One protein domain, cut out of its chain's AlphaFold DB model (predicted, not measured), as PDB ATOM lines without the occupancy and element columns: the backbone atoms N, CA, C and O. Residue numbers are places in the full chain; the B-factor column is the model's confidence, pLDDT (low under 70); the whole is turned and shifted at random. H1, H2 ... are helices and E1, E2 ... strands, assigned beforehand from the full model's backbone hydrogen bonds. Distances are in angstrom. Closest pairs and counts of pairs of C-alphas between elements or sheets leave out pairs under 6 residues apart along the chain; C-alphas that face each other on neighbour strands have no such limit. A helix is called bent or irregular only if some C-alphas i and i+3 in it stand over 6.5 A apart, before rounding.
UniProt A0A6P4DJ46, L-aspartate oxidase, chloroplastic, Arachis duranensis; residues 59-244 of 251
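What this domain is: This is residues 59 to 244 of the 251 residues of the protein "L-aspartate oxidase, chloroplastic" of Arachis duranensis (UniProt A0A6P4DJ46). Two small three-stranded sheets meet, E1 E2 E6 near the middle of the domain and the strongly twisted E3 E4 E5 at one end, and the short helix H5 packs over both of them; the long hairpin E3 E4 reaches farthest out at this end. Toward the other end lie H3, kinked, and H4, meeting near the end of H3, and the unnamed stretch 121 to 151 runs out beyond them in a long loop; H1 sticks out. The printed part has 186 residues with five named helices and six named strands, in the order H1 H2 E1 E2 H3 H4 E3 E4 E5 E6 H5; the sheet E1 E2 E6 is mixed and the sheet E3 E4 E5 antiparallel. The class is mixed, helices and strands, with under half of the residues, 92 of 186, in named elements. The whole is only just compact, close to loose, with a radius of gyration of the C-alphas of 18.8 A and spans of 60 by 49 by 38 A.

How they stand to each other: H1, residues 59 to 67, touches no helix, and residues 59 to 68 stand free. H2, residues 71 to 74, is close to but not clearly touching H3, residues 103 to 120; their closest C-alphas, of Phe 74 and Lys 113, are 7.4 A apart. E1, residues 81 to 85, and E2, residues 90 to 95, form an antiparallel hairpin, with N 82 and O 94 at 3.1 A. H3 touches H4, residues 152 to 163, with residues 117 to 120 alone; they run the same way at a steep tilt of 62 degrees, and the C-alphas of Ile 120 and Ala 159 are closest, at 6.1 A. E3, residues 175 to 185, E4, residues 188 to 198, and E5, residues 204 to 208, are a meander, each strand the antiparallel neighbour of the one before. N 181 and O 193 are 2.9 A apart, and N 196 and O 205 are 2.8 A apart. E6, residues 212 to 214, is the parallel neighbour of E2, with N 91 and O 212 at 3.0 A. The closest C-alphas of E4 and E6, of Gly 193 and Thr 212, are 6.3 A apart. H5, residues 235 to 242, is on both sheets. It lies over E2 at a height of 9.7 A over the sheet E1 E2 E6, slantwise to the strands at 49 degrees on the local plane. It lies over E3 at a height of 8.2 A over the sheet E3 E4 E5, along the strands at 19 degrees on the local plane; the C-alphas of Asn 179 and Met 239 are closest, at 5.7 A. Every O i to N i+4 pair is within hydrogen-bond range in H1, H4 and H5, and 12 of 14 are in H3; H2 is too short for such a pair.

Where its parts are: H1 begins at C-alpha 59, at (17.032, -92.047, -47.044). H3 is 24.5 A long from first to last C-alpha and irregular, with C-alphas 108 and 111 7.2 A apart; it has a kink of 46 degrees near residue 111. H4 is 17.0 A long, E2 16.4 A, E3 29.0 A and E4 30.2 A. E3 begins at C-alpha 175, at (-7.929, -94.355, -67.183). H5 ends at C-alpha 242, at (6.985, -95.512, -79.138).

The domain as a whole: The two C-alphas farthest apart, of Glu 128 and Gly 186, are 63.4 A apart. The printed part has no cut. The links H3 to H4, H4 to E3 and E6 to H5 are long, of 31, 11 and 20 residues; in the first, residues 134 to 135 pair antiparallel with residues 145 to 146, and in the second, residues 164 to 171 stand free. The mean pLDDT of the printed part is 71.6, and residues 59 to 106 are under 70.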
ATOM      1  N   HIS A  59      16.373 -90.884 -47.622       28.17
ATOM      2  CA  HIS A  59      17.032 -92.047 -47.044       28.17
ATOM      3  C   HIS A  59      16.111 -92.966 -46.214       28.17
ATOM      4  O   HIS A  59      16.452 -94.136 -46.039       28.17
ATOM      5  N   GLN A  60      14.966 -92.476 -45.712       31.23
ATOM      6  CA  GLN A  60      13.930 -93.296 -45.063       31.23
ATOM      7  C   GLN A  60      12.967 -93.925 -46.077       31.23
ATOM      8  O   GLN A  60      12.622 -95.092 -45.918       31.23
ATOM      9  N   PHE A  61      12.625 -93.225 -47.163       31.92
ATOM     10  CA  PHE A  61      11.798 -93.765 -48.250       31.92
ATOM     11  C   PHE A  61      12.554 -94.817 -49.082       31.92
ATOM     12  O   PHE A  61      12.052 -95.917 -49.307       31.92
ATOM     13  N   LEU A  62      13.836 -94.576 -49.390       28.98
ATOM     14  CA  LEU A  62      14.738 -95.610 -49.919       28.98
ATOM     15  C   LEU A  62      15.007 -96.735 -48.908       28.98
ATOM     16  O   LEU A  62      15.333 -97.846 -49.319       28.98
ATOM     17  N   ARG A  63      14.864 -96.495 -47.595       26.38
ATOM     18  CA  ARG A  63      14.866 -97.569 -46.587       26.38
ATOM     19  C   ARG A  63      13.569 -98.360 -46.601       26.38
ATOM     20  O   ARG A  63      13.670 -99.559 -46.438       26.38
ATOM     21  N   PHE A  64      12.411 -97.755 -46.850       28.47
ATOM     22  CA  PHE A  64      11.139 -98.463 -47.033       28.47
ATOM     23  C   PHE A  64      11.183 -99.347 -48.294       28.47
ATOM     24  O   PHE A  64      10.844-100.526 -48.237       28.47
ATOM     25  N   LEU A  65      11.762 -98.835 -49.386       28.69
ATOM     26  CA  LEU A  65      12.057 -99.605 -50.602       28.69
ATOM     27  C   LEU A  65      13.212-100.622 -50.428       28.69
ATOM     28  O   LEU A  65      13.245-101.622 -51.138       28.69
ATOM     29  N   ARG A  66      14.131-100.429 -49.464       26.41
ATOM     30  CA  ARG A  66      15.146-101.431 -49.057       26.41
ATOM     31  C   ARG A  66      14.669-102.420 -47.978       26.41
ATOM     32  O   ARG A  66      15.332-103.436 -47.805       26.41
ATOM     33  N   PHE A  67      13.579-102.149 -47.254       26.00
ATOM     34  CA  PHE A  67      13.044-103.008 -46.181       26.00
ATOM     35  C   PHE A  67      11.762-103.747 -46.545       26.00
ATOM     36  O   PHE A  67      11.415-104.709 -45.865       26.00
ATOM     37  N   SER A  68      11.106-103.383 -47.640       26.81
ATOM     38  CA  SER A  68      10.070-104.212 -48.237       26.81
ATOM     39  C   SER A  68      10.514-104.653 -49.630       26.81
ATOM     40  O   SER A  68      10.045-104.096 -50.623       26.81
ATOM     41  N   PRO A  69      11.345-105.715 -49.738       26.98
ATOM     42  CA  PRO A  69      11.575-106.468 -50.982       26.98
ATOM     43  C   PRO A  69      10.303-107.223 -51.436       26.98
ATOM     44  O   PRO A  69      10.346-108.309 -51.996       26.98
ATOM     45  N   SER A  70       9.143-106.665 -51.128       30.75
ATOM     46  CA  SER A  70       7.853-107.299 -50.916       30.75
ATOM     47  C   SER A  70       6.900-106.830 -52.005       30.75
ATOM     48  O   SER A  70       6.558-107.587 -52.902       30.75
ATOM     49  N   VAL A  71       6.681-105.521 -52.110       25.48
ATOM     50  CA  VAL A  71       5.803-104.956 -53.145       25.48
ATOM     51  C   VAL A  71       6.482-104.899 -54.524       25.48
ATOM     52  O   VAL A  71       5.852-105.187 -55.537       25.48
ATOM     53  N   SER A  72       7.794-104.630 -54.583       25.86
ATOM     54  CA  SER A  72       8.540-104.570 -55.857       25.86
ATOM     55  C   SER A  72       8.809-105.947 -56.477       25.86
ATOM     56  O   SER A  72       9.056-106.041 -57.678       25.86
ATOM     57  N   LEU A  73       8.775-107.012 -55.670       27.08
ATOM     58  CA  LEU A  73       9.046-108.380 -56.114       27.08
ATOM     59  C   LEU A  73       7.756-109.134 -56.478       27.08
ATOM     60  O   LEU A  73       7.798-110.152 -57.168       27.08
ATOM     61  N   PHE A  74       6.596-108.625 -56.071       27.86
ATOM     62  CA  PHE A  74       5.307-109.267 -56.314       27.86
ATOM     63  C   PHE A  74       4.889-109.273 -57.786       27.86
ATOM     64  O   PHE A  74       4.324-110.254 -58.263       27.86
ATOM     65  N   LEU A  75       5.284-108.248 -58.542       26.17
ATOM     66  CA  LEU A  75       5.192-108.259 -60.004       26.17
ATOM     67  C   LEU A  75       6.237-109.158 -60.681       26.17
ATOM     68  O   LEU A  75       6.123-109.433 -61.868       26.17
ATOM     69  N   SER A  76       7.240-109.648 -59.952       25.19
ATOM     70  CA  SER A  76       8.291-110.505 -60.515       25.19
ATOM     71  C   SER A  76       8.097-111.999 -60.244       25.19
ATOM     72  O   SER A  76       8.750-112.823 -60.878       25.19
ATOM     73  N   CYS A  77       7.191-112.380 -59.334       22.89
ATOM     74  CA  CYS A  77       7.134-113.763 -58.857       22.89
ATOM     75  C   CYS A  77       6.270-114.711 -59.722       22.89
ATOM     76  O   CYS A  77       6.386-115.923 -59.560       22.89
ATOM     77  N   SER A  78       5.498-114.196 -60.691       26.05
ATOM     78  CA  SER A  78       4.749-115.011 -61.681       26.05
ATOM     79  C   SER A  78       5.082-114.682 -63.145       26.05
ATOM     80  O   SER A  78       4.534-115.285 -64.071       26.05
ATOM     81  N   LEU A  79       5.980-113.723 -63.372       28.05
ATOM     82  CA  LEU A  79       6.273-113.152 -64.681       28.05
ATOM     83  C   LEU A  79       7.765-113.340 -64.950       28.05
ATOM     84  O   LEU A  79       8.604-112.784 -64.245       28.05
ATOM     85  N   SER A  80       8.111-114.149 -65.957       26.77
ATOM     86  CA  SER A  80       9.479-114.144 -66.471       26.77
ATOM     87  C   SER A  80       9.765-112.724 -66.948       26.77
ATOM     88  O   SER A  80       9.152-112.276 -67.916       26.77
ATOM     89  N   LEU A  81      10.632-112.016 -66.227       30.08
ATOM     90  CA  LEU A  81      11.066-110.674 -66.585       30.08
ATOM     91  C   LEU A  81      11.675-110.711 -67.993       30.08
ATOM     92  O   LEU A  81      12.781-111.230 -68.165       30.08
ATOM     93  N   SER A  82      10.992-110.132 -68.979       32.59
ATOM     94  CA  SER A  82      11.701-109.506 -70.088       32.59
ATOM     95  C   SER A  82      12.071-108.106 -69.629       32.59
ATOM     96  O   SER A  82      11.230-107.295 -69.240       32.59
ATOM     97  N   SER A  83      13.372-107.852 -69.580       32.09
ATOM     98  CA  SER A  83      13.922-106.561 -69.205       32.09
ATOM     99  C   SER A  83      13.586-105.539 -70.285       32.09
ATOM    100  O   SER A  83      14.192-105.561 -71.355       32.09
ATOM    101  N   ILE A  84      12.661-104.624 -70.005       36.78
ATOM    102  CA  ILE A  84      12.552-103.397 -70.790       36.78
ATOM    103  C   ILE A  84      13.615-102.452 -70.243       36.78
ATOM    104  O   ILE A  84      13.513-101.944 -69.127       36.78
ATOM    105  N   SER A  85      14.687-102.277 -71.010       32.94
ATOM    106  CA  SER A  85      15.716-101.293 -70.706       32.94
ATOM    107  C   SER A  85      15.325 -99.985 -71.373       32.94
ATOM    108  O   SER A  85      15.547 -99.799 -72.572       32.94
ATOM    109  N   CYS A  86      14.796 -99.061 -70.584       35.44
ATOM    110  CA  CYS A  86      14.872 -97.650 -70.918       35.44
ATOM    111  C   CYS A  86      16.107 -97.069 -70.241       35.44
ATOM    112  O   CYS A  86      16.423 -97.407 -69.102       35.44
ATOM    113  N   ARG A  87      16.829 -96.197 -70.940       40.88
ATOM    114  CA  ARG A  87      17.800 -95.325 -70.273       40.88
ATOM    115  C   ARG A  87      16.999 -94.464 -69.270       40.88
ATOM    116  O   ARG A  87      15.962 -93.941 -69.647       40.88
ATOM    117  N   GLY A  88      17.395 -94.392 -67.995       48.91
ATOM    118  CA  GLY A  88      16.707 -93.579 -66.968       48.91
ATOM    119  C   GLY A  88      15.675 -94.310 -66.082       48.91
ATOM    120  O   GLY A  88      15.840 -95.486 -65.767       48.91
ATOM    121  N   ASN A  89      14.632 -93.592 -65.636       47.53
ATOM    122  CA  ASN A  89      13.720 -93.981 -64.536       47.53
ATOM    123  C   ASN A  89      12.457 -94.774 -64.949       47.53
ATOM    124  O   ASN A  89      11.533 -94.941 -64.151       47.53
ATOM    125  N   LEU A  90      12.378 -95.240 -66.196       39.34
ATOM    126  CA  LEU A  90      11.255 -96.047 -66.677       39.34
ATOM    127  C   LEU A  90      11.553 -97.527 -66.452       39.34
ATOM    128  O   LEU A  90      12.473 -98.083 -67.051       39.34
ATOM    129  N   VAL A  91      10.746 -98.161 -65.606       47.97
ATOM    130  CA  VAL A  91      10.791 -99.603 -65.369       47.97
ATOM    131  C   VAL A  91       9.560-100.193 -66.030       47.97
ATOM    132  O   VAL A  91       8.438 -99.814 -65.720       47.97
ATOM    133  N   ALA A  92       9.724-101.117 -66.961       46.50
ATOM    134  CA  ALA A  92       8.577-101.781 -67.557       46.50
ATOM    135  C   ALA A  92       8.732-103.291 -67.409       46.50
ATOM    136  O   ALA A  92       9.773-103.867 -67.732       46.50
ATOM    137  N   ILE A  93       7.698-103.912 -66.844       50.38
ATOM    138  CA  ILE A  93       7.652-105.343 -66.575       50.38
ATOM    139  C   ILE A  93       6.769-105.950 -67.655       50.38
ATOM    140  O   ILE A  93       5.577-105.653 -67.746       50.38
ATOM    141  N   HIS A  94       7.371-106.781 -68.497       38.75
ATOM    142  CA  HIS A  94       6.645-107.578 -69.469       38.75
ATOM    143  C   HIS A  94       6.924-109.062 -69.272       38.75
ATOM    144  O   HIS A  94       8.007-109.466 -68.848       38.75
ATOM    145  N   ALA A  95       5.908-109.873 -69.565       38.38
ATOM    146  CA  ALA A  95       6.051-111.315 -69.652       38.38
ATOM    147  C   ALA A  95       6.786-111.641 -70.956       38.38
ATOM    148  O   ALA A  95       6.183-111.644 -72.027       38.38
ATOM    149  N   GLY A  96       8.086-111.895 -70.871       33.00
ATOM    150  CA  GLY A  96       8.884-112.353 -72.003       33.00
ATOM    151  C   GLY A  96      10.101-113.113 -71.503       33.00
ATOM    152  O   GLY A  96      10.700-112.773 -70.485       33.00
ATOM    153  N   ASN A  97      10.445-114.205 -72.174       35.62
ATOM    154  CA  ASN A  97      11.432-115.144 -71.660       35.62
ATOM    155  C   ASN A  97      12.828-114.883 -72.243       35.62
ATOM    156  O   ASN A  97      12.969-114.772 -73.453       35.62
ATOM    157  N   ARG A  98      13.838-114.973 -71.365       40.88
ATOM    158  CA  ARG A  98      15.300-115.068 -71.578       40.88
ATOM    159  C   ARG A  98      16.110-113.767 -71.655       40.88
ATOM    160  O   ARG A  98      16.289-113.166 -72.703       40.88
ATOM    161  N   GLY A  99      16.771-113.463 -70.539       35.91
ATOM    162  CA  GLY A  99      17.959-112.611 -70.471       35.91
ATOM    163  C   GLY A  99      18.392-112.419 -69.016       35.91
ATOM    164  O   GLY A  99      17.653-111.812 -68.257       35.91
ATOM    165  N   TYR A 100      19.568-112.939 -68.631       36.69
ATOM    166  CA  TYR A 100      20.074-113.095 -67.244       36.69
ATOM    167  C   TYR A 100      19.341-114.151 -66.404       36.69
ATOM    168  O   TYR A 100      18.212-114.451 -66.744       36.69
ATOM    169  N   PRO A 101      19.946-114.795 -65.378       40.94
ATOM    170  CA  PRO A 101      19.312-115.892 -64.656       40.94
ATOM    171  C   PRO A 101      18.449-115.319 -63.520       40.94
ATOM    172  O   PRO A 101      18.966-115.139 -62.413       40.94
ATOM    173  N   PRO A 102      17.135-115.063 -63.706       50.69
ATOM    174  CA  PRO A 102      16.283-114.671 -62.590       50.69
ATOM    175  C   PRO A 102      15.978-115.924 -61.754       50.69
ATOM    176  O   PRO A 102      15.469-115.833 -60.647       50.69
ATOM    177  N   ASN A 103      16.330-117.114 -62.269       53.69
ATOM    178  CA  ASN A 103      16.019-118.407 -61.698       53.69
ATOM    179  C   ASN A 103      16.548-118.551 -60.276       53.69
ATOM    180  O   ASN A 103      15.881-119.196 -59.490       53.69
ATOM    181  N   LYS A 104      17.695-117.965 -59.908       59.72
ATOM    182  CA  LYS A 104      18.186-118.082 -58.535       59.72
ATOM    183  C   LYS A 104      17.322-117.261 -57.593       59.72
ATOM    184  O   LYS A 104      16.808-117.851 -56.663       59.72
ATOM    185  N   VAL A 105      17.133-115.970 -57.872       65.62
ATOM    186  CA  VAL A 105      16.342-115.040 -57.045       65.62
ATOM    187  C   VAL A 105      14.907-115.530 -56.912       65.62
ATOM    188  O   VAL A 105      14.433-115.756 -55.805       65.62
ATOM    189  N   VAL A 106      14.262-115.791 -58.049       64.75
ATOM    190  CA  VAL A 106      12.882-116.269 -58.135       64.75
ATOM    191  C   VAL A 106      12.801-117.591 -57.357       64.75
ATOM    192  O   VAL A 106      12.030-117.669 -56.403       64.75
ATOM    193  N   CYS A 107      13.681-118.574 -57.624       71.62
ATOM    194  CA  CYS A 107      13.699-119.818 -56.845       71.62
ATOM    195  C   CYS A 107      13.859-119.566 -55.355       71.62
ATOM    196  O   CYS A 107      13.096-120.156 -54.607       71.62
ATOM    197  N   THR A 108      14.839-118.760 -54.931       74.50
ATOM    198  CA  THR A 108      15.213-118.572 -53.521       74.50
ATOM    199  C   THR A 108      14.194-117.792 -52.711       74.50
ATOM    200  O   THR A 108      14.038-118.084 -51.531       74.50
ATOM    201  N   GLU A 109      13.501-116.841 -53.329       79.31
ATOM    202  CA  GLU A 109      12.647-115.877 -52.628       79.31
ATOM    203  C   GLU A 109      11.162-116.229 -52.671       79.31
ATOM    204  O   GLU A 109      10.397-115.744 -51.835       79.31
ATOM    205  N   GLY A 110      10.731-117.132 -53.555       78.44
ATOM    206  CA  GLY A 110       9.325-117.518 -53.589       78.44
ATOM    207  C   GLY A 110       8.758-118.146 -52.297       78.44
ATOM    208  O   GLY A 110       7.562-117.949 -52.085       78.44
ATOM    209  N   PRO A 111       9.511-118.794 -51.366       83.25
ATOM    210  CA  PRO A 111       8.980-119.120 -50.034       83.25
ATOM    211  C   PRO A 111       8.444-117.927 -49.303       83.25
ATOM    212  O   PRO A 111       7.346-117.934 -48.749       83.25
ATOM    213  N   ASP A 112       9.289-116.913 -49.278       83.88
ATOM    214  CA  ASP A 112       9.090-115.746 -48.468       83.88
ATOM    215  C   ASP A 112       7.959-114.943 -49.102       83.88
ATOM    216  O   ASP A 112       7.092-114.469 -48.378       83.88
ATOM    217  N   LYS A 113       7.862-114.930 -50.443       81.75
ATOM    218  CA  LYS A 113       6.716-114.351 -51.158       81.75
ATOM    219  C   LYS A 113       5.397-115.065 -50.889       81.75
ATOM    220  O   LYS A 113       4.392-114.392 -50.688       81.75
ATOM    221  N   VAL A 114       5.371-116.398 -50.842       84.44
ATOM    222  CA  VAL A 114       4.144-117.134 -50.486       84.44
ATOM    223  C   VAL A 114       3.723-116.820 -49.048       84.44
ATOM    224  O   VAL A 114       2.545-116.585 -48.793       84.44
ATOM    225  N   ARG A 115       4.667-116.752 -48.102       87.38
ATOM    226  CA  ARG A 115       4.345-116.363 -46.717       87.38
ATOM    227  C   ARG A 115       3.871-114.915 -46.617       87.38
ATOM    228  O   ARG A 115       2.971-114.622 -45.838       87.38
ATOM    229  N   GLU A 116       4.438-114.026 -47.420       85.62
ATOM    230  CA  GLU A 116       4.017-112.631 -47.508       85.62
ATOM    231  C   GLU A 116       2.597-112.494 -48.079       85.62
ATOM    232  O   GLU A 116       1.787-111.765 -47.516       85.62
ATOM    233  N   LEU A 117       2.256-113.261 -49.122       84.69
ATOM    234  CA  LEU A 117       0.891-113.376 -49.647       84.69
ATOM    235  C   LEU A 117      -0.099-113.775 -48.551       84.69
ATOM    236  O   LEU A 117      -1.140-113.138 -48.394       84.69
ATOM    237  N   ILE A 118       0.249-114.795 -47.765       89.56
ATOM    238  CA  ILE A 118      -0.571-115.248 -46.636       89.56
ATOM    239  C   ILE A 118      -0.715-114.131 -45.596       89.56
ATOM    240  O   ILE A 118      -1.821-113.877 -45.123       89.56
ATOM    241  N   ALA A 119       0.367-113.412 -45.284       89.94
ATOM    242  CA  ALA A 119       0.345-112.296 -44.337       89.94
ATOM    243  C   ALA A 119      -0.518-111.112 -44.815       89.94
ATOM    244  O   ALA A 119      -1.182-110.469 -44.004       89.94
ATOM    245  N   ILE A 120      -0.555-110.852 -46.125       84.00
ATOM    246  CA  ILE A 120      -1.443-109.860 -46.759       84.00
ATOM    247  C   ILE A 120      -2.910-110.342 -46.759       84.00
ATOM    248  O   ILE A 120      -3.846-109.544 -46.863       84.00
ATOM    249  N   GLY A 121      -3.127-111.643 -46.563       89.00
ATOM    250  CA  GLY A 121      -4.437-112.250 -46.369       89.00
ATOM    251  C   GLY A 121      -4.899-113.124 -47.528       89.00
ATOM    252  O   GLY A 121      -6.112-113.265 -47.692       89.00
ATOM    253  N   ALA A 122      -3.980-113.661 -48.336       89.06
ATOM    254  CA  ALA A 122      -4.278-114.720 -49.296       89.06
ATOM    255  C   ALA A 122      -4.494-116.058 -48.568       89.06
ATOM    256  O   ALA A 122      -3.680-116.476 -47.744       89.06
ATOM    257  N   SER A 123      -5.585-116.735 -48.901       92.62
ATOM    258  CA  SER A 123      -6.003-118.006 -48.322       92.62
ATOM    259  C   SER A 123      -5.693-119.143 -49.287       92.62
ATOM    260  O   SER A 123      -6.423-119.362 -50.249       92.62
ATOM    261  N   PHE A 124      -4.610-119.870 -49.023       92.75
ATOM    262  CA  PHE A 124      -4.264-121.085 -49.762       92.75
ATOM    263  C   PHE A 124      -4.835-122.332 -49.087       92.75
ATOM    264  O   PHE A 124      -5.090-122.342 -47.878       92.75
ATOM    265  N   ASP A 125      -5.007-123.391 -49.869       91.44
ATOM    266  CA  ASP A 125      -5.508-124.666 -49.372       91.44
ATOM    267  C   ASP A 125      -4.471-125.329 -48.461       91.44
ATOM    268  O   ASP A 125      -3.259-125.248 -48.688       91.44
ATOM    269  N   HIS A 126      -4.959-125.989 -47.414       93.19
ATOM    270  CA  HIS A 126      -4.140-126.715 -46.449       93.19
ATOM    271  C   HIS A 126      -4.489-128.205 -46.476       93.19
ATOM    272  O   HIS A 126      -5.637-128.579 -46.721       93.19
ATOM    273  N   GLY A 127      -3.485-129.052 -46.259       90.38
ATOM    274  CA  GLY A 127      -3.650-130.492 -46.119       90.38
ATOM    275  C   GLY A 127      -4.214-130.882 -44.753       90.38
ATOM    276  O   GLY A 127      -4.399-130.049 -43.864       90.38
ATOM    277  N   GLU A 128      -4.448-132.180 -44.563       89.81
ATOM    278  CA  GLU A 128      -4.926-132.744 -43.290       89.81
ATOM    279  C   GLU A 128      -3.951-132.509 -42.123       89.81
ATOM    280  O   GLU A 128      -4.353-132.480 -40.963       89.81
ATOM    281  N   ASP A 129      -2.670-132.312 -42.432       90.69
ATOM    282  CA  ASP A 129      -1.606-132.003 -41.480       90.69
ATOM    283  C   ASP A 129      -1.554-130.517 -41.080       90.69
ATOM    284  O   ASP A 129      -0.715-130.126 -40.266       90.69
ATOM    285  N   GLY A 130      -2.437-129.686 -41.645       88.69
ATOM    286  CA  GLY A 130      -2.475-128.246 -41.414       88.69
ATOM    287  C   GLY A 130      -1.353-127.473 -42.108       88.69
ATOM    288  O   GLY A 130      -1.236-126.269 -41.884       88.69
ATOM    289  N   ASN A 131      -0.539-128.122 -42.948       91.44
ATOM    290  CA  ASN A 131       0.439-127.449 -43.801       91.44
ATOM    291  C   ASN A 131      -0.197-127.055 -45.137       91.44
ATOM    292  O   ASN A 131      -1.268-127.537 -45.492       91.44
ATOM    293  N   LEU A 132       0.472-126.191 -45.907       91.31
ATOM    294  CA  LEU A 132       0.024-125.847 -47.259       91.31
ATOM    295  C   LEU A 132      -0.115-127.108 -48.117       91.31
ATOM    296  O   LEU A 132       0.815-127.912 -48.211       91.31
ATOM    297  N   HIS A 133      -1.260-127.253 -48.777       91.69
ATOM    298  CA  HIS A 133      -1.480-128.325 -49.731       91.69
ATOM    299  C   HIS A 133      -0.715-128.011 -51.022       91.69
ATOM    300  O   HIS A 133      -0.942-126.993 -51.680       91.69
ATOM    301  N   LEU A 134       0.241-128.878 -51.364       89.88
ATOM    302  CA  LEU A 134       1.131-128.686 -52.504       89.88
ATOM    303  C   LEU A 134       0.798-129.664 -53.623       89.88
ATOM    304  O   LEU A 134       0.821-130.880 -53.431       89.88
ATOM    305  N   VAL A 135       0.615-129.132 -54.827       85.25
ATOM    306  CA  VAL A 135       0.380-129.926 -56.035       85.25
ATOM    307  C   VAL A 135       1.593-129.914 -56.964       85.25
ATOM    308  O   VAL A 135       2.555-129.150 -56.796       85.25
ATOM    309  N   ARG A 136       1.588-130.833 -57.932       84.56
ATOM    310  CA  ARG A 136       2.617-130.952 -58.968       84.56
ATOM    311  C   ARG A 136       2.020-130.574 -60.315       84.56
ATOM    312  O   ARG A 136       1.135-131.269 -60.801       84.56
ATOM    313  N   GLU A 137       2.565-129.537 -60.934       82.06
ATOM    314  CA  GLU A 137       2.206-129.126 -62.293       82.06
ATOM    315  C   GLU A 137       3.224-129.602 -63.340       82.06
ATOM    316  O   GLU A 137       4.294-130.133 -63.015       82.06
ATOM    317  N   GLY A 138       2.872-129.434 -64.617       74.44
ATOM    318  CA  GLY A 138       3.715-129.810 -65.749       74.44
ATOM    319  C   GLY A 138       5.114-129.191 -65.656       74.44
ATOM    320  O   GLY A 138       5.275-128.028 -65.315       74.44
ATOM    321  N   GLY A 139       6.147-129.987 -65.933       76.19
ATOM    322  CA  GLY A 139       7.542-129.536 -65.844       76.19
ATOM    323  C   GLY A 139       8.166-129.606 -64.443       76.19
ATOM    324  O   GLY A 139       9.375-129.413 -64.318       76.19
ATOM    325  N   HIS A 140       7.404-129.962 -63.400       77.69
ATOM    326  CA  HIS A 140       7.934-130.136 -62.045       77.69
ATOM    327  C   HIS A 140       8.106-131.609 -61.662       77.69
ATOM    328  O   HIS A 140       7.200-132.425 -61.793       77.69
ATOM    329  N   SER A 141       9.267-131.952 -61.093       85.38
ATOM    330  CA  SER A 141       9.511-133.298 -60.546       85.38
ATOM    331  C   SER A 141       8.949-133.498 -59.131       85.38
ATOM    332  O   SER A 141       8.833-134.635 -58.688       85.38
ATOM    333  N   HIS A 142       8.598-132.419 -58.421       85.00
ATOM    334  CA  HIS A 142       8.142-132.440 -57.023       85.00
ATOM    335  C   HIS A 142       6.881-131.589 -56.851       85.00
ATOM    336  O   HIS A 142       6.730-130.596 -57.564       85.00
ATOM    337  N   CYS A 143       6.037-131.930 -55.872       84.62
ATOM    338  CA  CYS A 143       4.917-131.092 -55.443       84.62
ATOM    339  C   CYS A 143       5.458-129.830 -54.762       84.62
ATOM    340  O   CYS A 143       6.129-129.921 -53.736       84.62
ATOM    341  N   ARG A 144       5.239-128.668 -55.371       84.25
ATOM    342  CA  ARG A 144       5.746-127.380 -54.860       84.25
ATOM    343  C   ARG A 144       4.857-126.193 -55.214       84.25
ATOM    344  O   ARG A 144       5.246-125.055 -54.984       84.25
ATOM    345  N   ILE A 145       3.712-126.473 -55.823       85.38
ATOM    346  CA  ILE A 145       2.768-125.467 -56.266       85.38
ATOM    347  C   ILE A 145       1.718-125.287 -55.180       85.38
ATOM    348  O   ILE A 145       1.046-126.252 -54.820       85.38
ATOM    349  N   VAL A 146       1.581-124.062 -54.683       89.94
ATOM    350  CA  VAL A 146       0.470-123.666 -53.814       89.94
ATOM    351  C   VAL A 146      -0.746-123.307 -54.657       89.94
ATOM    352  O   VAL A 146      -0.603-122.756 -55.750       89.94
ATOM    353  N   HIS A 147      -1.939-123.593 -54.146       85.06
ATOM    354  CA  HIS A 147      -3.180-123.237 -54.819       85.06
ATOM    355  C   HIS A 147      -4.276-122.853 -53.822       85.06
ATOM    356  O   HIS A 147      -4.153-123.093 -52.622       85.06
ATOM    357  N   ALA A 148      -5.324-122.215 -54.336       85.25
ATOM    358  CA  ALA A 148      -6.550-121.914 -53.607       85.25
ATOM    359  C   ALA A 148      -7.728-122.400 -54.457       85.25
ATOM    360  O   ALA A 148      -8.140-121.716 -55.404       85.25
ATOM    361  N   ALA A 149      -8.200-123.617 -54.177       84.81
ATOM    362  CA  ALA A 149      -9.106-124.374 -55.034       84.81
ATOM    363  C   ALA A 149      -8.669-124.288 -56.515       84.81
ATOM    364  O   ALA A 149      -7.488-124.465 -56.821       84.81
ATOM    365  N   ASP A 150      -9.598-123.941 -57.410       81.19
ATOM    366  CA  ASP A 150      -9.357-123.757 -58.848       81.19
ATOM    367  C   ASP A 150      -9.070-122.290 -59.237       81.19
ATOM    368  O   ASP A 150      -9.069-121.934 -60.416       81.19
ATOM    369  N   MET A 151      -8.887-121.389 -58.260       79.81
ATOM    370  CA  MET A 151      -8.908-119.935 -58.483       79.81
ATOM    371  C   MET A 151      -7.773-119.178 -57.780       79.81
ATOM    372  O   MET A 151      -7.948-118.032 -57.361       79.81
ATOM    373  N   THR A 152      -6.580-119.770 -57.719       80.44
ATOM    374  CA  THR A 152      -5.391-119.186 -57.072       80.44
ATOM    375  C   THR A 152      -5.096-117.749 -57.515       80.44
ATOM    376  O   THR A 152      -4.820-116.891 -56.682       80.44
ATOM    377  N   GLY A 153      -5.202-117.454 -58.818       77.25
ATOM    378  CA  GLY A 153      -4.953-116.106 -59.346       77.25
ATOM    379  C   GLY A 153      -5.921-115.055 -58.795       77.25
ATOM    380  O   GLY A 153      -5.485-113.991 -58.361       77.25
ATOM    381  N   LYS A 154      -7.220-115.380 -58.734       77.06
ATOM    382  CA  LYS A 154      -8.248-114.486 -58.180       77.06
ATOM    383  C   LYS A 154      -8.045-114.257 -56.686       77.06
ATOM    384  O   LYS A 154      -8.292-113.163 -56.191       77.06
ATOM    385  N   GLU A 155      -7.619-115.286 -55.964       84.31
ATOM    386  CA  GLU A 155      -7.378-115.175 -54.529       84.31
ATOM    387  C   GLU A 155      -6.188-114.258 -54.218       84.31
ATOM    388  O   GLU A 155      -6.273-113.399 -53.337       84.31
ATOM    389  N   ILE A 156      -5.112-114.373 -55.001       82.31
ATOM    390  CA  ILE A 156      -3.962-113.467 -54.919       82.31
ATOM    391  C   ILE A 156      -4.381-112.029 -55.256       82.31
ATOM    392  O   ILE A 156      -4.071-111.109 -54.500       82.31
ATOM    393  N   GLU A 157      -5.121-111.831 -56.350       82.31
ATOM    394  CA  GLU A 157      -5.642-110.521 -56.756       82.31
ATOM    395  C   GLU A 157      -6.500-109.890 -55.650       82.31
ATOM    396  O   GLU A 157      -6.280-108.743 -55.262       82.31
ATOM    397  N   ARG A 158      -7.428-110.659 -55.069       86.56
ATOM    398  CA  ARG A 158      -8.286-110.218 -53.962       86.56
ATOM    399  C   ARG A 158      -7.466-109.758 -52.756       86.56
ATOM    400  O   ARG A 158      -7.779-108.722 -52.164       86.56
ATOM    401  N   ALA A 159      -6.460-110.537 -52.355       83.06
ATOM    402  CA  ALA A 159      -5.600-110.199 -51.223       83.06
ATOM    403  C   ALA A 159      -4.814-108.904 -51.488       83.06
ATOM    404  O   ALA A 159      -4.770-108.019 -50.632       83.06
ATOM    405  N   LEU A 160      -4.277-108.755 -52.699       82.75
ATOM    406  CA  LEU A 160      -3.550-107.560 -53.115       82.75
ATOM    407  C   LEU A 160      -4.438-106.316 -53.152       82.75
ATOM    408  O   LEU A 160      -4.078-105.313 -52.542       82.75
ATOM    409  N   LEU A 161      -5.617-106.383 -53.771       79.69
ATOM    410  CA  LEU A 161      -6.552-105.253 -53.822       79.69
ATOM    411  C   LEU A 161      -6.964-104.784 -52.424       79.69
ATOM    412  O   LEU A 161      -7.088-103.586 -52.178       79.69
ATOM    413  N   LYS A 162      -7.097-105.709 -51.467       81.06
ATOM    414  CA  LYS A 162      -7.363-105.352 -50.069       81.06
ATOM    415  C   LYS A 162      -6.215-104.552 -49.440       81.06
ATOM    416  O   LYS A 162      -6.471-103.688 -48.607       81.06
ATOM    417  N   SER A 163      -4.969-104.820 -49.833       77.75
ATOM    418  CA  SER A 163      -3.782-104.110 -49.328       77.75
ATOM    419  C   SER A 163      -3.587-102.714 -49.928       77.75
ATOM    420  O   SER A 163      -2.900-101.885 -49.334       77.75
ATOM    421  N   VAL A 164      -4.220-102.442 -51.073       77.44
ATOM    422  CA  VAL A 164      -4.142-101.155 -51.784       77.44
ATOM    423  C   VAL A 164      -4.926-100.047 -51.067       77.44
ATOM    424  O   VAL A 164      -4.694 -98.872 -51.333       77.44
ATOM    425  N   VAL A 165      -5.793-100.386 -50.104       74.12
ATOM    426  CA  VAL A 165      -6.507 -99.417 -49.250       74.12
ATOM    427  C   VAL A 165      -5.532 -98.768 -48.256       74.12
ATOM    428  O   VAL A 165      -5.487 -99.096 -47.071       74.12
ATOM    429  N   ASN A 166      -4.707 -97.857 -48.761       75.12
ATOM    430  CA  ASN A 166      -3.684 -97.119 -48.032       75.12
ATOM    431  C   ASN A 166      -3.760 -95.640 -48.446       75.12
ATOM    432  O   ASN A 166      -3.847 -95.368 -49.639       75.12
ATOM    433  N   PRO A 167      -3.694 -94.676 -47.509       73.81
ATOM    434  CA  PRO A 167      -3.779 -93.247 -47.835       73.81
ATOM    435  C   PRO A 167      -2.667 -92.738 -48.767       73.81
ATOM    436  O   PRO A 167      -2.831 -91.686 -49.371       73.81
ATOM    437  N   ASN A 168      -1.555 -93.465 -48.893       79.19
ATOM    438  CA  ASN A 168      -0.451 -93.115 -49.789       79.19
ATOM    439  C   ASN A 168      -0.597 -93.714 -51.197       79.19
ATOM    440  O   ASN A 168       0.325 -93.593 -52.003       79.19
ATOM    441  N   ILE A 169      -1.693 -94.426 -51.477       78.75
ATOM    442  CA  ILE A 169      -1.942 -95.049 -52.775       78.75
ATOM    443  C   ILE A 169      -3.210 -94.447 -53.365       78.75
ATOM    444  O   ILE A 169      -4.295 -94.558 -52.798       78.75
ATOM    445  N   PHE A 170      -3.058 -93.838 -54.536       80.50
ATOM    446  CA  PHE A 170      -4.165 -93.318 -55.322       80.50
ATOM    447  C   PHE A 170      -4.455 -94.290 -56.460       80.50
ATOM    448  O   PHE A 170      -3.544 -94.735 -57.156       80.50
ATOM    449  N   VAL A 171      -5.727 -94.648 -56.626       81.94
ATOM    450  CA  VAL A 171      -6.172 -95.571 -57.672       81.94
ATOM    451  C   VAL A 171      -7.062 -94.807 -58.638       81.94
ATOM    452  O   VAL A 171      -8.122 -94.314 -58.253       81.94
ATOM    453  N   PHE A 172      -6.625 -94.725 -59.892       85.44
ATOM    454  CA  PHE A 172      -7.359 -94.082 -60.977       85.44
ATOM    455  C   PHE A 172      -7.962 -95.151 -61.888       85.44
ATOM    456  O   PHE A 172      -7.349 -95.611 -62.849       85.44
ATOM    457  N   GLU A 173      -9.180 -95.580 -61.564       85.38
ATOM    458  CA  GLU A 173      -9.919 -96.528 -62.399       85.38
ATOM    459  C   GLU A 173     -10.365 -95.866 -63.709       85.38
ATOM    460  O   GLU A 173     -10.459 -94.644 -63.803       85.38
ATOM    461  N   HIS A 174     -10.636 -96.667 -64.742       85.69
ATOM    462  CA  HIS A 174     -11.140 -96.184 -66.036       85.69
ATOM    463  C   HIS A 174     -10.218 -95.209 -66.797       85.69
ATOM    464  O   HIS A 174     -10.674 -94.560 -67.740       85.69
ATOM    465  N   HIS A 175      -8.928 -95.142 -66.456       85.81
ATOM    466  CA  HIS A 175      -7.929 -94.355 -67.183       85.81
ATOM    467  C   HIS A 175      -7.167 -95.242 -68.175       85.81
ATOM    468  O   HIS A 175      -6.452 -96.171 -67.802       85.81
ATOM    469  N   LEU A 176      -7.335 -94.967 -69.467       88.00
ATOM    470  CA  LEU A 176      -6.613 -95.644 -70.540       88.00
ATOM    471  C   LEU A 176      -5.311 -94.896 -70.821       88.00
ATOM    472  O   LEU A 176      -5.344 -93.776 -71.323       88.00
ATOM    473  N   ALA A 177      -4.166 -95.511 -70.553       87.00
ATOM    474  CA  ALA A 177      -2.882 -94.921 -70.909       87.00
ATOM    475  C   ALA A 177      -2.702 -94.826 -72.428       87.00
ATOM    476  O   ALA A 177      -2.907 -95.796 -73.159       87.00
ATOM    477  N   ILE A 178      -2.295 -93.644 -72.888       87.19
ATOM    478  CA  ILE A 178      -2.158 -93.321 -74.309       87.19
ATOM    479  C   ILE A 178      -0.683 -93.270 -74.696       87.19
ATOM    480  O   ILE A 178      -0.271 -93.923 -75.659       87.19
ATOM    481  N   ASN A 179       0.113 -92.476 -73.976       86.44
ATOM    482  CA  ASN A 179       1.521 -92.247 -74.290       86.44
ATOM    483  C   ASN A 179       2.334 -91.952 -73.036       86.44
ATOM    484  O   ASN A 179       1.906 -91.210 -72.160       86.44
ATOM    485  N   LEU A 180       3.560 -92.468 -73.015       86.94
ATOM    486  CA  LEU A 180       4.561 -92.060 -72.042       86.94
ATOM    487  C   LEU A 180       5.071 -90.661 -72.376       86.94
ATOM    488  O   LEU A 180       5.382 -90.355 -73.531       86.94
ATOM    489  N   LEU A 181       5.209 -89.840 -71.345       86.81
ATOM    490  CA  LEU A 181       5.851 -88.543 -71.449       86.81
ATOM    491  C   LEU A 181       7.350 -88.746 -71.331       86.81
ATOM    492  O   LEU A 181       7.832 -89.342 -70.366       86.81
ATOM    493  N   THR A 182       8.083 -88.256 -72.323       87.31
ATOM    494  CA  THR A 182       9.538 -88.359 -72.360       87.31
ATOM    495  C   THR A 182      10.165 -86.993 -72.585       87.31
ATOM    496  O   THR A 182       9.650 -86.170 -73.339       87.31
ATOM    497  N   CYS A 183      11.274 -86.751 -71.898       85.69
ATOM    498  CA  CYS A 183      12.157 -85.621 -72.126       85.69
ATOM    499  C   CYS A 183      13.464 -86.156 -72.707       85.69
ATOM    500  O   CYS A 183      13.982 -87.166 -72.224       85.69
ATOM    501  N   GLN A 184      13.978 -85.500 -73.742       84.19
ATOM    502  CA  GLN A 184      15.232 -85.875 -74.377       84.19
ATOM    503  C   GLN A 184      16.281 -84.796 -74.115       84.19
ATOM    504  O   GLN A 184      16.084 -83.642 -74.494       84.19
ATOM    505  N   ASP A 185      17.400 -85.195 -73.515       81.69
ATOM    506  CA  ASP A 185      18.602 -84.376 -73.377       81.69
ATOM    507  C   ASP A 185      19.753 -85.069 -74.119       81.69
ATOM    508  O   ASP A 185      20.263 -86.118 -73.715       81.69
ATOM    509  N   GLY A 186      20.094 -84.547 -75.299       84.25
ATOM    510  CA  GLY A 186      21.047 -85.183 -76.206       84.25
ATOM    511  C   GLY A 186      20.618 -86.599 -76.620       84.25
ATOM    512  O   GLY A 186      19.642 -86.782 -77.352       84.25
ATOM    513  N   SER A 187      21.385 -87.607 -76.192       79.00
ATOM    514  CA  SER A 187      21.109 -89.030 -76.457       79.00
ATOM    515  C   SER A 187      20.339 -89.744 -75.345       79.00
ATOM    516  O   SER A 187      20.077 -90.948 -75.468       79.00
ATOM    517  N   ASP A 188      20.040 -89.040 -74.257       79.50
ATOM    518  CA  ASP A 188      19.392 -89.605 -73.085       79.50
ATOM    519  C   ASP A 188      17.914 -89.235 -73.091       79.50
ATOM    520  O   ASP A 188      17.528 -88.085 -73.293       79.50
ATOM    521  N   ILE A 189      17.074 -90.249 -72.909       81.50
ATOM    522  CA  ILE A 189      15.619 -90.128 -72.900       81.50
ATOM    523  C   ILE A 189      15.175 -90.494 -71.499       81.50
ATOM    524  O   ILE A 189      15.484 -91.586 -71.033       81.50
ATOM    525  N   THR A 190      14.447 -89.604 -70.837       81.62
ATOM    526  CA  THR A 190      13.920 -89.836 -69.490       81.62
ATOM    527  C   THR A 190      12.404 -89.817 -69.538       81.62
ATOM    528  O   THR A 190      11.816 -88.904 -70.114       81.62
ATOM    529  N   CYS A 191      11.756 -90.816 -68.937       80.75
ATOM    530  CA  CYS A 191      10.312 -90.781 -68.741       80.75
ATOM    531  C   CYS A 191       9.977 -89.874 -67.558       80.75
ATOM    532  O   CYS A 191      10.570 -90.021 -66.492       80.75
ATOM    533  N   VAL A 192       9.040 -88.954 -67.770       85.44
ATOM    534  CA  VAL A 192       8.612 -87.950 -66.782       85.44
ATOM    535  C   VAL A 192       7.131 -88.090 -66.413       85.44
ATOM    536  O   VAL A 192       6.566 -87.217 -65.759       85.44
ATOM    537  N   GLY A 193       6.478 -89.159 -66.876       83.94
ATOM    538  CA  GLY A 193       5.062 -89.404 -66.624       83.94
ATOM    539  C   GLY A 193       4.335 -90.090 -67.775       83.94
ATOM    540  O   GLY A 193       4.948 -90.746 -68.627       83.94
ATOM    541  N   ILE A 194       3.017 -89.922 -67.810       88.62
ATOM    542  CA  ILE A 194       2.117 -90.560 -68.769       88.62
ATOM    543  C   ILE A 194       0.878 -89.693 -69.037       88.62
ATOM    544  O   ILE A 194       0.335 -89.051 -68.139       88.62
ATOM    545  N   ASP A 195       0.432 -89.683 -70.291       90.44
ATOM    546  CA  ASP A 195      -0.869 -89.151 -70.689       90.44
ATOM    547  C   ASP A 195      -1.884 -90.293 -70.756       90.44
ATOM    548  O   ASP A 195      -1.642 -91.335 -71.380       90.44
ATOM    549  N   THR A 196      -3.043 -90.072 -70.148       90.81
ATOM    550  CA  THR A 196      -4.146 -91.030 -70.067       90.81
ATOM    551  C   THR A 196      -5.443 -90.402 -70.572       90.81
ATOM    552  O   THR A 196      -5.595 -89.184 -70.580       90.81
ATOM    553  N   LEU A 197      -6.388 -91.231 -71.007       88.94
ATOM    554  CA  LEU A 197      -7.759 -90.852 -71.321       88.94
ATOM    555  C   LEU A 197      -8.666 -91.417 -70.233       88.94
ATOM    556  O   LEU A 197      -8.791 -92.639 -70.117       88.94
ATOM    557  N   ASN A 198      -9.338 -90.554 -69.482       88.50
ATOM    558  CA  ASN A 198     -10.433 -90.990 -68.632       88.50
ATOM    559  C   ASN A 198     -11.587 -91.444 -69.537       88.50
ATOM    560  O   ASN A 198     -12.151 -90.663 -70.299       88.50
ATOM    561  N   THR A 199     -11.921 -92.728 -69.493       84.81
ATOM    562  CA  THR A 199     -12.916 -93.324 -70.394       84.81
ATOM    563  C   THR A 199     -14.363 -93.014 -70.007       84.81
ATOM    564  O   THR A 199     -15.260 -93.242 -70.818       84.81
ATOM    565  N   GLU A 200     -14.598 -92.469 -68.812       91.19
ATOM    566  CA  GLU A 200     -15.919 -92.023 -68.362       91.19
ATOM    567  C   GLU A 200     -16.185 -90.566 -68.749       91.19
ATOM    568  O   GLU A 200     -17.257 -90.258 -69.272       91.19
ATOM    569  N   THR A 201     -15.209 -89.679 -68.528       92.56
ATOM    570  CA  THR A 201     -15.341 -88.242 -68.836       92.56
ATOM    571  C   THR A 201     -14.883 -87.882 -70.248       92.56
ATOM    572  O   THR A 201     -15.258 -86.833 -70.763       92.56
ATOM    573  N   LEU A 202     -14.111 -88.763 -70.894       92.69
ATOM    574  CA  LEU A 202     -13.419 -88.542 -72.171       92.69
ATOM    575  C   LEU A 202     -12.379 -87.413 -72.127       92.69
ATOM    576  O   LEU A 202     -11.996 -86.874 -73.167       92.69
ATOM    577  N   GLU A 203     -11.892 -87.078 -70.935       93.44
ATOM    578  CA  GLU A 203     -10.858 -86.068 -70.738       93.44
ATOM    579  C   GLU A 203      -9.462 -86.690 -70.724       93.44
ATOM    580  O   GLU A 203      -9.249 -87.800 -70.229       93.44
ATOM    581  N   VAL A 204      -8.492 -85.953 -71.264       91.69
ATOM    582  CA  VAL A 204      -7.084 -86.346 -71.203       91.69
ATOM    583  C   VAL A 204      -6.498 -85.863 -69.883       91.69
ATOM    584  O   VAL A 204      -6.490 -84.663 -69.608       91.69
ATOM    585  N   VAL A 205      -5.986 -86.799 -69.087       89.25
ATOM    586  CA  VAL A 205      -5.369 -86.539 -67.784       89.25
ATOM    587  C   VAL A 205      -3.888 -86.883 -67.860       89.25
ATOM    588  O   VAL A 205      -3.505 -87.975 -68.287       89.25
ATOM    589  N   ARG A 206      -3.056 -85.931 -67.439       90.00
ATOM    590  CA  ARG A 206      -1.603 -86.061 -67.398       90.00
ATOM    591  C   ARG A 206      -1.143 -86.366 -65.982       90.00
ATOM    592  O   ARG A 206      -1.364 -85.556 -65.085       90.00
ATOM    593  N   PHE A 207      -0.419 -87.464 -65.826       87.31
ATOM    594  CA  PHE A 207       0.273 -87.802 -64.591       87.31
ATOM    595  C   PHE A 207       1.765 -87.571 -64.779       87.31
ATOM    596  O   PHE A 207       2.371 -88.100 -65.711       87.31
ATOM    597  N   LEU A 208       2.354 -86.750 -63.912       84.81
ATOM    598  CA  LEU A 208       3.795 -86.533 -63.866       84.81
ATOM    599  C   LEU A 208       4.392 -87.395 -62.764       84.81
ATOM    600  O   LEU A 208       3.841 -87.488 -61.667       84.81
ATOM    601  N   SER A 209       5.518 -88.029 -63.060       77.94
ATOM    602  CA  SER A 209       6.205 -88.878 -62.100       77.94
ATOM    603  C   SER A 209       7.693 -88.957 -62.402       77.94
ATOM    604  O   SER A 209       8.135 -88.982 -63.551       77.94
ATOM    605  N   ASN A 210       8.477 -89.046 -61.330       74.12
ATOM    606  CA  ASN A 210       9.912 -89.281 -61.427       74.12
ATOM    607  C   ASN A 210      10.235 -90.730 -61.813       74.12
ATOM    608  O   ASN A 210      11.314 -90.990 -62.334       74.12
ATOM    609  N   VAL A 211       9.320 -91.668 -61.546       79.62
ATOM    610  CA  VAL A 211       9.436 -93.093 -61.875       79.62
ATOM    611  C   VAL A 211       8.094 -93.573 -62.418       79.62
ATOM    612  O   VAL A 211       7.058 -93.347 -61.795       79.62
ATOM    613  N   THR A 212       8.122 -94.277 -63.548       78.38
ATOM    614  CA  THR A 212       6.927 -94.874 -64.164       78.38
ATOM    615  C   THR A 212       7.123 -96.376 -64.278       78.38
ATOM    616  O   THR A 212       8.133 -96.826 -64.825       78.38
ATOM    617  N   LEU A 213       6.162 -97.145 -63.756       81.06
ATOM    618  CA  LEU A 213       6.140 -98.602 -63.834       81.06
ATOM    619  C   LEU A 213       5.044 -99.065 -64.800       81.06
ATOM    620  O   LEU A 213       3.869 -98.806 -64.557       81.06
ATOM    621  N   LEU A 214       5.403 -99.797 -65.856       79.31
ATOM    622  CA  LEU A 214       4.409-100.436 -66.727       79.31
ATOM    623  C   LEU A 214       4.134-101.881 -66.298       79.31
ATOM    624  O   LEU A 214       5.047-102.709 -66.277       79.31
ATOM    625  N   ALA A 215       2.860-102.172 -66.028       81.75
ATOM    626  CA  ALA A 215       2.328-103.479 -65.630       81.75
ATOM    627  C   ALA A 215       1.071-103.863 -66.447       81.75
ATOM    628  O   ALA A 215       0.106-104.415 -65.929       81.75
ATOM    629  N   SER A 216       1.061-103.552 -67.746       78.75
ATOM    630  CA  SER A 216      -0.139-103.552 -68.604       78.75
ATOM    631  C   SER A 216      -0.578-104.922 -69.158       78.75
ATOM    632  O   SER A 216      -1.295-104.969 -70.156       78.75
ATOM    633  N   GLY A 217      -0.102-106.039 -68.601       78.06
ATOM    634  CA  GLY A 217      -0.285-107.368 -69.208       78.06
ATOM    635  C   GLY A 217       0.441-107.520 -70.555       78.06
ATOM    636  O   GLY A 217       1.233-106.661 -70.912       78.06
ATOM    637  N   GLY A 218       0.197-108.619 -71.284       79.06
ATOM    638  CA  GLY A 218       0.880-108.946 -72.551       79.06
ATOM    639  C   GLY A 218       0.056-108.699 -73.827       79.06
ATOM    640  O   GLY A 218      -1.034-108.135 -73.781       79.06
ATOM    641  N   ALA A 219       0.560-109.175 -74.974       84.81
ATOM    642  CA  ALA A 219      -0.042-109.007 -76.308       84.81
ATOM    643  C   ALA A 219      -0.703-110.298 -76.842       84.81
ATOM    644  O   ALA A 219      -0.403-110.775 -77.934       84.81
ATOM    645  N   GLY A 220      -1.592-110.912 -76.058       81.56
ATOM    646  CA  GLY A 220      -2.187-112.216 -76.382       81.56
ATOM    647  C   GLY A 220      -3.178-112.213 -77.554       81.56
ATOM    648  O   GLY A 220      -3.420-113.273 -78.137       81.56
ATOM    649  N   HIS A 221      -3.746-111.050 -77.894       81.50
ATOM    650  CA  HIS A 221      -4.728-110.879 -78.981       81.50
ATOM    651  C   HIS A 221      -4.126-110.674 -80.372       81.50
ATOM    652  O   HIS A 221      -4.862-110.498 -81.339       81.50
ATOM    653  N   ILE A 222      -2.802-110.780 -80.518       88.31
ATOM    654  CA  ILE A 222      -2.177-110.883 -81.847       88.31
ATOM    655  C   ILE A 222      -2.540-112.205 -82.547       88.31
ATOM    656  O   ILE A 222      -2.462-112.305 -83.772       88.31
ATOM    657  N   TYR A 223      -2.957-113.218 -81.778       86.62
ATOM    658  CA  TYR A 223      -3.392-114.513 -82.289       86.62
ATOM    659  C   TYR A 223      -4.924-114.599 -82.349       86.62
ATOM    660  O   TYR A 223      -5.584-114.362 -81.337       86.62
ATOM    661  N   PRO A 224      -5.509-115.060 -83.474       85.31
ATOM    662  CA  PRO A 224      -6.965-115.178 -83.619       85.31
ATOM    663  C   PRO A 224      -7.634-116.117 -82.604       85.31
ATOM    664  O   PRO A 224      -8.822-115.991 -82.322       85.31
ATOM    665  N   LYS A 225      -6.891-117.102 -82.089       92.00
ATOM    666  CA  LYS A 225      -7.348-118.044 -81.062       92.00
ATOM    667  C   LYS A 225      -6.446-117.889 -79.849       92.00
ATOM    668  O   LYS A 225      -5.273-118.243 -79.914       92.00
ATOM    669  N   THR A 226      -6.997-117.379 -78.756       83.88
ATOM    670  CA  THR A 226      -6.238-117.072 -77.544       83.88
ATOM    671  C   THR A 226      -7.081-117.350 -76.305       83.88
ATOM    672  O   THR A 226      -8.303-117.200 -76.330       83.88
ATOM    673  N   THR A 227      -6.441-117.790 -75.222       78.62
ATOM    674  CA  THR A 227      -7.068-117.919 -73.895       78.62
ATOM    675  C   THR A 227      -6.922-116.643 -73.067       78.62
ATOM    676  O   THR A 227      -7.415-116.584 -71.945       78.62
ATOM    677  N   ASN A 228      -6.217-115.639 -73.595       77.81
ATOM    678  CA  ASN A 228      -5.969-114.378 -72.912       77.81
ATOM    679  C   ASN A 228      -7.242-113.517 -72.840       77.81
ATOM    680  O   ASN A 228      -8.066-113.550 -73.761       77.81
ATOM    681  N   PRO A 229      -7.401-112.706 -71.778       73.31
ATOM    682  CA  PRO A 229      -8.530-111.790 -71.664       73.31
ATOM    683  C   PRO A 229      -8.500-110.742 -72.782       73.31
ATOM    684  O   PRO A 229      -7.439-110.437 -73.321       73.31
ATOM    685  N   LEU A 230      -9.659-110.168 -73.118       75.94
ATOM    686  CA  LEU A 230      -9.810-109.174 -74.200       75.94
ATOM    687  C   LEU A 230      -8.917-107.935 -74.039       75.94
ATOM    688  O   LEU A 230      -8.597-107.285 -75.023       75.94
ATOM    689  N   VAL A 231      -8.501-107.637 -72.809       76.19
ATOM    690  CA  VAL A 231      -7.652-106.488 -72.469       76.19
ATOM    691  C   VAL A 231      -6.156-106.728 -72.723       76.19
ATOM    692  O   VAL A 231      -5.365-105.801 -72.628       76.19
ATOM    693  N   ALA A 232      -5.735-107.957 -73.045       77.44
ATOM    694  CA  ALA A 232      -4.332-108.290 -73.308       77.44
ATOM    695  C   ALA A 232      -3.934-107.969 -74.764       77.44
ATOM    696  O   ALA A 232      -3.672-108.871 -75.572       77.44
ATOM    697  N   THR A 233      -3.936-106.682 -75.109       80.50
ATOM    698  CA  THR A 233      -3.687-106.149 -76.462       80.50
ATOM    699  C   THR A 233      -2.245-105.699 -76.699       80.50
ATOM    700  O   THR A 233      -1.857-105.499 -77.847       80.50
ATOM    701  N   GLY A 234      -1.420-105.602 -75.650       83.50
ATOM    702  CA  GLY A 234      -0.022-105.171 -75.758       83.50
ATOM    703  C   GLY A 234       0.190-103.654 -75.728       83.50
ATOM    704  O   GLY A 234       1.235-103.179 -76.176       83.50
ATOM    705  N   ASP A 235      -0.762-102.888 -75.191       83.94
ATOM    706  CA  ASP A 235      -0.733-101.417 -75.206       83.94
ATOM    707  C   ASP A 235       0.527-100.838 -74.543       83.94
ATOM    708  O   ASP A 235       1.162 -99.939 -75.095       83.94
ATOM    709  N   GLY A 236       0.956-101.391 -73.400       84.62
ATOM    710  CA  GLY A 236       2.184-100.952 -72.730       84.62
ATOM    711  C   GLY A 236       3.459-101.269 -73.508       84.62
ATOM    712  O   GLY A 236       4.368-100.443 -73.513       84.62
ATOM    713  N   ILE A 237       3.516-102.398 -74.233       84.75
ATOM    714  CA  ILE A 237       4.636-102.698 -75.150       84.75
ATOM    715  C   ILE A 237       4.692-101.637 -76.237       84.75
ATOM    716  O   ILE A 237       5.755-101.086 -76.520       84.75
ATOM    717  N   ALA A 238       3.539-101.338 -76.837       87.44
ATOM    718  CA  ALA A 238       3.441-100.366 -77.910       87.44
ATOM    719  C   ALA A 238       3.832 -98.961 -77.427       87.44
ATOM    720  O   ALA A 238       4.590 -98.277 -78.114       87.44
ATOM    721  N   MET A 239       3.374 -98.542 -76.242       88.69
ATOM    722  CA  MET A 239       3.767 -97.271 -75.623       88.69
ATOM    723  C   MET A 239       5.267 -97.208 -75.337       88.69
ATOM    724  O   MET A 239       5.909 -96.223 -75.696       88.69
ATOM    725  N   ALA A 240       5.834 -98.257 -74.740       86.44
ATOM    726  CA  ALA A 240       7.263 -98.329 -74.456       86.44
ATOM    727  C   ALA A 240       8.085 -98.254 -75.753       86.44
ATOM    728  O   ALA A 240       9.001 -97.441 -75.856       86.44
ATOM    729  N   HIS A 241       7.710 -99.019 -76.780       88.69
ATOM    730  CA  HIS A 241       8.364 -98.976 -78.085       88.69
ATOM    731  C   HIS A 241       8.292 -97.579 -78.725       88.69
ATOM    732  O   HIS A 241       9.294 -97.083 -79.240       88.69
ATOM    733  N   ARG A 242       7.131 -96.904 -78.665       88.50
ATOM    734  CA  ARG A 242       6.985 -95.512 -79.138       88.50
ATOM    735  C   ARG A 242       7.878 -94.537 -78.367       88.50
ATOM    736  O   ARG A 242       8.419 -93.621 -78.973       88.50
ATOM    737  N   ALA A 243       8.071 -94.771 -77.072       86.62
ATOM    738  CA  ALA A 243       9.000 -94.034 -76.217       86.62
ATOM    739  C   ALA A 243      10.476 -94.444 -76.407       86.62
ATOM    740  O   ALA A 243      11.324 -94.088 -75.591       86.62
ATOM    741  N   GLN A 244      10.790 -95.195 -77.471       86.81
ATOM    742  CA  GLN A 244      12.135 -95.665 -77.824       86.81
ATOM    743  C   GLN A 244      12.758 -96.615 -76.789       86.81
ATOM    744  O   GLN A 244      13.979 -96.789 -76.742       86.81
TER     745      GLN A 244